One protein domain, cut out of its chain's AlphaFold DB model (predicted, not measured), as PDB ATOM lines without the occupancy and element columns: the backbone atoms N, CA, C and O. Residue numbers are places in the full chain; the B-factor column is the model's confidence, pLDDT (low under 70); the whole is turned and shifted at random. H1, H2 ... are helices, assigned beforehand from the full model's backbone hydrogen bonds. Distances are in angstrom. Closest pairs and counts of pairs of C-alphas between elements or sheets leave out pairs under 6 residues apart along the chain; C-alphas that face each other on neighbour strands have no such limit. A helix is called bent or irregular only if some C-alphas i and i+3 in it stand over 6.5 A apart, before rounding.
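AT A GLANCE: This is residues 2 to 7 and 21 to 58 of the 59 residues of an uncharacterized protein of Bacteroidetes bacterium (UniProt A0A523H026). Two helices, H1 and H3, lie side by side at one end of an elongated body, and a third short helix, H2, sits by itself at the other end. The printed stretch from residue 21 to residue 31, with no named element, runs along the length of the body to H2, and the link of residues 38 to 46 comes back from H2 to H3. The printed part has 44 residues with three named helices, in the order H1, H2, H3, and no named strand; the class is all helix, with 22 of the 44 printed residues in helices. The C-alphas span 29 by 17 by 16 A along their three main axes, and by the radius of gyration of the C-alphas, 10.4 A, the whole is compact.

HOW THE PARTS SIT: The first helix, H1, is residues 2 to 7, and it touches H3, residues 47 to 56, with 10 pairs of C-alphas within 8 A. The closest C-alphas of the two are those of Ala 2 in H1 and Ala 48 in H3, 4.0 A apart. Their centres are 9.1 A apart. The two run the same way at a steep tilt of 37 degrees, only just past shallow. After H1 comes the cut, and after it the stretch of residues 21 to 31 leads into H2, residues 32 to 37. H2 touches no helix. H1 and H2 are apart, with no C-alpha of the one within 8 A of the other. H2 and H3 are apart by the same measure, although they follow each other in the chain. The link from H2 to H3, residues 38 to 46, has 9 residues between the two helices and is short, not tight. In the backbones of H1 and H3, every pair of O of residue i and N of residue i+4 is within hydrogen-bond range. In H2, 1 of 2 such pairs is within range, and 2 of its 3 pairs of O of residue i and N of residue i+3 are.

IN THESE COORDINATES: H1 runs from Ala 2, with its C-alpha at (45.121, -39.440, 40.800), to Ala 7, and is 8.7 A long from first to last C-alpha. The print resumes at Ile 21, with its C-alpha at (38.747, -33.363, 52.028). H2 runs from Pro 32, with its C-alpha at (55.490, -49.567, 47.833), to Lys 37, over 9.0 A. H3 runs from Pro 47 to Phe 56, whose C-alpha is at (47.569, -28.987, 50.059). With 10 residues and 14.7 A from first to last C-alpha, H3 is the longest helix. None of the three helices is bent or irregular. Gly 57 and Lys 58 follow H3 and close the printed part.

THE WHOLE: The two C-alphas farthest apart are those of Tyr 34, in H2, and Lys 58, at 29.7 A. The C-alphas of the first and last printed residues, Ala 2 and Lys 58, are 17.0 A apart. Residues 8 to 20 are cut out and not printed, and C-alphas 7 and 21 are 13.1 A apart across the cut. The link from H1 to H2 is the link across the cut, with 24 residues between the two helices in the chain, 13 of them not printed. No printed link is long. The full chain has 59 residues, and the printed part begins at residue 2 and ends at residue 58. The mean pLDDT of the printed part of this predicted model is 95.2, and no printed residue is under 70. The mean pLDDT is 96 in H1, 95 in H2 and 97 in H3.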
ATOM      1  N   ALA A   2      44.482 -40.767  40.897       92.56
ATOM      2  CA  ALA A   2      45.121 -39.440  40.800       92.56
ATOM      3  C   ALA A   2      44.327 -38.395  39.986       92.56
ATOM      4  O   ALA A   2      44.107 -37.293  40.473       92.56
ATOM      5  N   PHE A   3      43.807 -38.756  38.806       96.12
ATOM      6  CA  PHE A   3      42.977 -37.842  38.006       96.12
ATOM      7  C   PHE A   3      41.673 -37.423  38.693       96.12
ATOM      8  O   PHE A   3      41.213 -36.307  38.484       96.12
ATOM      9  N   ALA A   4      41.094 -38.280  39.541       95.62
ATOM     10  CA  ALA A   4      39.894 -37.931  40.296       95.62
ATOM     11  C   ALA A   4      40.197 -36.864  41.358       95.62
ATOM     12  O   ALA A   4      39.440 -35.909  41.490       95.62
ATOM     13  N   TYR A   5      41.334 -36.984  42.056       96.88
ATOM     14  CA  TYR A   5      41.792 -35.952  42.989       96.88
ATOM     15  C   TYR A   5      42.124 -34.643  42.269       96.88
ATOM     16  O   TYR A   5      41.661 -33.591  42.696       96.88
ATOM     17  N   GLU A   6      42.851 -34.692  41.149       97.62
ATOM     18  CA  GLU A   6      43.122 -33.492  40.342       97.62
ATOM     19  C   GLU A   6      41.822 -32.807  39.892       97.62
ATOM     20  O   GLU A   6      41.673 -31.605  40.094       97.62
ATOM     21  N   ALA A   7      40.850 -33.553  39.358       98.06
ATOM     22  CA  ALA A   7      39.562 -32.993  38.945       98.06
ATOM     23  C   ALA A   7      38.777 -32.393  40.125       98.06
ATOM     24  O   ALA A   7      38.238 -31.292  40.004       98.06
ATOM     25  N   ILE A  21      39.163 -31.964  52.186       95.56
ATOM     26  CA  ILE A  21      38.747 -33.363  52.028       95.56
ATOM     27  C   ILE A  21      39.131 -34.192  53.248       95.56
ATOM     28  O   ILE A  21      40.105 -33.896  53.938       95.56
ATOM     29  N   TYR A  22      38.401 -35.284  53.449       95.38
ATOM     30  CA  TYR A  22      38.795 -36.371  54.331       95.38
ATOM     31  C   TYR A  22      39.231 -37.568  53.478       95.38
ATOM     32  O   TYR A  22      38.511 -37.989  52.572       95.38
ATOM     33  N   ILE A  23      40.427 -38.096  53.734       94.75
ATOM     34  CA  ILE A  23      41.006 -39.184  52.940       94.75
ATOM     35  C   ILE A  23      40.553 -40.521  53.529       94.75
ATOM     36  O   ILE A  23      41.099 -40.987  54.528       94.75
ATOM     37  N   TRP A  24      39.591 -41.167  52.869       91.75
ATOM     38  CA  TRP A  24      39.277 -42.575  53.095       91.75
ATOM     39  C   TRP A  24      40.001 -43.428  52.043       91.75
ATOM     40  O   TRP A  24      39.669 -43.389  50.863       91.75
ATOM     41  N   GLN A  25      41.031 -44.190  52.368       92.12
ATOM     42  CA  GLN A  25      41.592 -44.486  53.687       92.12
ATOM     43  C   GLN A  25      43.115 -44.357  53.651       92.12
ATOM     44  O   GLN A  25      43.712 -44.234  52.584       92.12
ATOM     45  N   TRP A  26      43.774 -44.454  54.801       94.94
ATOM     46  CA  TRP A  26      45.234 -44.515  54.859       94.94
ATOM     47  C   TRP A  26      45.706 -45.898  55.319       94.94
ATOM     48  O   TRP A  26      45.551 -46.257  56.482       94.94
ATOM     49  N   ASP A  27      46.269 -46.690  54.402       94.75
ATOM     50  CA  ASP A  27      46.774 -48.032  54.699       94.75
ATOM     51  C   ASP A  27      48.186 -47.955  55.294       94.75
ATOM     52  O   ASP A  27      49.184 -47.694  54.608       94.75
ATOM     53  N   THR A  28      48.281 -48.202  56.599       94.25
ATOM     54  CA  THR A  28      49.533 -48.110  57.354       94.25
ATOM     55  C   THR A  28      50.447 -49.321  57.174       94.25
ATOM     56  O   THR A  28      51.641 -49.205  57.459       94.25
ATOM     57  N   ARG A  29      49.942 -50.446  56.649       94.38
ATOM     58  CA  ARG A  29      50.684 -51.716  56.533       94.38
ATOM     59  C   ARG A  29      51.181 -52.013  55.116       94.38
ATOM     60  O   ARG A  29      51.940 -52.958  54.926       94.38
ATOM     61  N   SER A  30      50.770 -51.216  54.132       93.38
ATOM     62  CA  SER A  30      51.210 -51.361  52.742       93.38
ATOM     63  C   SER A  30      52.702 -51.052  52.547       93.38
ATOM     64  O   SER A  30      53.257 -50.140  53.166       93.38
ATOM     65  N   THR A  31      53.346 -51.798  51.646       96.38
ATOM     66  CA  THR A  31      54.675 -51.491  51.088       96.38
ATOM     67  C   THR A  31      54.528 -50.846  49.703       96.38
ATOM     68  O   THR A  31      53.473 -51.005  49.082       96.38
ATOM     69  N   PRO A  32      55.557 -50.157  49.171       95.75
ATOM     70  CA  PRO A  32      55.490 -49.567  47.833       95.75
ATOM     71  C   PRO A  32      55.163 -50.575  46.717       95.75
ATOM     72  O   PRO A  32      54.287 -50.305  45.898       95.75
ATOM     73  N   ASP A  33      55.800 -51.757  46.713       96.62
ATOM     74  CA  ASP A  33      55.548 -52.790  45.689       96.62
ATOM     75  C   ASP A  33      54.105 -53.317  45.742       96.62
ATOM     76  O   ASP A  33      53.454 -53.475  44.708       96.62
ATOM     77  N   TYR A  34      53.569 -53.523  46.951       95.25
ATOM     78  CA  TYR A  34      52.180 -53.940  47.131       95.25
ATOM     79  C   TYR A  34      51.199 -52.838  46.710       95.25
ATOM     80  O   TYR A  34      50.241 -53.091  45.977       95.25
ATOM     81  N   ALA A  35      51.431 -51.601  47.155       94.62
ATOM     82  CA  ALA A  35      50.546 -50.472  46.888       94.62
ATOM     83  C   ALA A  35      50.410 -50.186  45.386       94.62
ATOM     84  O   ALA A  35      49.306 -49.883  44.930       94.62
ATOM     85  N   ALA A  36      51.485 -50.361  44.610       92.31
ATOM     86  CA  ALA A  36      51.473 -50.192  43.156       92.31
ATOM     87  C   ALA A  36      50.485 -51.133  42.435       92.31
ATOM     88  O   ALA A  36      49.959 -50.778  41.380       92.31
ATOM     89  N   LYS A  37      50.210 -52.311  43.010       94.31
ATOM     90  CA  LYS A  37      49.321 -53.345  42.445       94.31
ATOM     91  C   LYS A  37      47.949 -53.388  43.129       94.31
ATOM     92  O   LYS A  37      47.020 -54.012  42.623       94.31
ATOM     93  N   SER A  38      47.810 -52.747  44.289       93.38
ATOM     94  CA  SER A  38      46.606 -52.832  45.112       93.38
ATOM     95  C   SER A  38      45.460 -51.961  44.572       93.38
ATOM     96  O   SER A  38      45.647 -50.752  44.384       93.38
ATOM     97  N   PRO A  39      44.235 -52.506  44.419       92.00
ATOM     98  CA  PRO A  39      43.056 -51.739  44.010       92.00
ATOM     99  C   PRO A  39      42.426 -50.935  45.160       92.00
ATOM    100  O   PRO A  39      41.407 -50.277  44.959       92.00
ATOM    101  N   ASN A  40      42.993 -50.983  46.372       93.25
ATOM    102  CA  ASN A  40      42.433 -50.289  47.530       93.25
ATOM    103  C   ASN A  40      42.439 -48.754  47.370       93.25
ATOM    104  O   ASN A  40      43.161 -48.182  46.549       93.25
ATOM    105  N   PHE A  41      41.654 -48.076  48.209       94.69
ATOM    106  CA  PHE A  41      41.475 -46.621  48.166       94.69
ATOM    107  C   PHE A  41      42.620 -45.817  48.774       94.69
ATOM    108  O   PHE A  41      42.570 -44.587  48.750       94.69
ATOM    109  N   SER A  42      43.650 -46.471  49.320       96.25
ATOM    110  CA  SER A  42      44.723 -45.714  49.942       96.25
ATOM    111  C   SER A  42      45.552 -44.975  48.898       96.25
ATOM    112  O   SER A  42      46.015 -45.608  47.946       96.25
ATOM    113  N   PRO A  43      45.755 -43.652  49.048       96.56
ATOM    114  CA  PRO A  43      46.606 -42.913  48.131       96.56
ATOM    115  C   PRO A  43      48.089 -43.208  48.371       96.56
ATOM    116  O   PRO A  43      48.882 -42.937  47.474       96.56
ATOM    117  N   ARG A  44      48.446 -43.775  49.535       96.19
ATOM    118  CA  ARG A  44      49.823 -44.003  49.971       96.19
ATOM    119  C   ARG A  44      50.637 -44.771  48.929       96.19
ATOM    120  O   ARG A  44      50.189 -45.816  48.459       96.19
ATOM    121  N   PHE A  45      51.822 -44.265  48.590       96.69
ATOM    122  CA  PHE A  45      52.714 -44.804  47.548       96.69
ATOM    123  C   PHE A  45      52.114 -44.863  46.130       96.69
ATOM    124  O   PHE A  45      52.689 -45.488  45.238       96.69
ATOM    125  N   LYS A  46      50.972 -44.211  45.883       96.31
ATOM    126  CA  LYS A  46      50.350 -44.112  44.555       96.31
ATOM    127  C   LYS A  46      50.446 -42.673  44.045       96.31
ATOM    128  O   LYS A  46      50.542 -41.741  44.842       96.31
ATOM    129  N   PRO A  47      50.286 -42.432  42.731       96.94
ATOM    130  CA  PRO A  47      50.287 -41.070  42.183       96.94
ATOM    131  C   PRO A  47      49.238 -40.127  42.802       96.94
ATOM    132  O   PRO A  47      49.368 -38.910  42.715       96.94
ATOM    133  N   ALA A  48      48.194 -40.677  43.437       96.62
ATOM    134  CA  ALA A  48      47.205 -39.895  44.170       96.62
ATOM    135  C   ALA A  48      47.797 -39.165  45.390       96.62
ATOM    136  O   ALA A  48      47.351 -38.058  45.675       96.62
ATOM    137  N   GLU A  49      48.804 -39.730  46.069       96.88
ATOM    138  CA  GLU A  49      49.507 -39.072  47.183       96.88
ATOM    139  C   GLU A  49      50.127 -37.747  46.730       96.88
ATOM    140  O   GLU A  49      49.858 -36.701  47.319       96.88
ATOM    141  N   ASN A  50      50.859 -37.770  45.612       97.12
ATOM    142  CA  ASN A  50      51.504 -36.583  45.051       97.12
ATOM    143  C   ASN A  50      50.489 -35.527  44.597       97.12
ATOM    144  O   ASN A  50      50.714 -34.333  44.790       97.12
ATOM    145  N   ALA A  51      49.363 -35.951  44.012       96.56
ATOM    146  CA  ALA A  51      48.289 -35.033  43.637       96.56
ATOM    147  C   ALA A  51      47.725 -34.315  44.872       96.56
ATOM    148  O   ALA A  51      47.624 -33.091  44.882       96.56
ATOM    149  N   ILE A  52      47.418 -35.054  45.942       96.75
ATOM    150  CA  ILE A  52      46.938 -34.478  47.205       96.75
ATOM    151  C   ILE A  52      47.989 -33.520  47.789       96.75
ATOM    152  O   ILE A  52      47.659 -32.370  48.075       96.75
ATOM    153  N   ALA A  53      49.251 -33.945  47.896       96.88
ATOM    154  CA  ALA A  53      50.336 -33.128  48.444       96.88
ATOM    155  C   ALA A  53      50.515 -31.801  47.686       96.88
ATOM    156  O   ALA A  53      50.619 -30.741  48.301       96.88
ATOM    157  N   LYS A  54      50.467 -31.838  46.347       96.81
ATOM    158  CA  LYS A  54      50.542 -30.645  45.490       96.81
ATOM    159  C   LYS A  54      49.441 -29.630  45.794       96.81
ATOM    160  O   LYS A  54      49.710 -28.432  45.772       96.81
ATOM    161  N   TRP A  55      48.205 -30.073  46.010       96.75
ATOM    162  CA  TRP A  55      47.087 -29.159  46.261       96.75
ATOM    163  C   TRP A  55      47.110 -28.606  47.682       96.75
ATOM    164  O   TRP A  55      46.968 -27.398  47.855       96.75
ATOM    165  N   PHE A  56      47.405 -29.444  48.677       95.31
ATOM    166  CA  PHE A  56      47.569 -28.987  50.059       95.31
ATOM    167  C   PHE A  56      48.777 -28.056  50.251       95.31
ATOM    168  O   PHE A  56      48.697 -27.157  51.077       95.31
ATOM    169  N   GLY A  57      49.846 -28.197  49.457       94.56
ATOM    170  CA  GLY A  57      51.004 -27.291  49.477       94.56
ATOM    171  C   GLY A  57      50.810 -25.947  48.758       94.56
ATOM    172  O   GLY A  57      51.722 -25.131  48.754       94.56
ATOM    173  N   LYS A  58      49.654 -25.709  48.121       88.50
ATOM    174  CA  LYS A  58      49.294 -24.404  47.521       88.50
ATOM    175  C   LYS A  58      48.633 -23.443  48.520       88.50
ATOM    176  O   LYS A  58      48.215 -22.365  48.103       88.50
TER     177      LYS A  58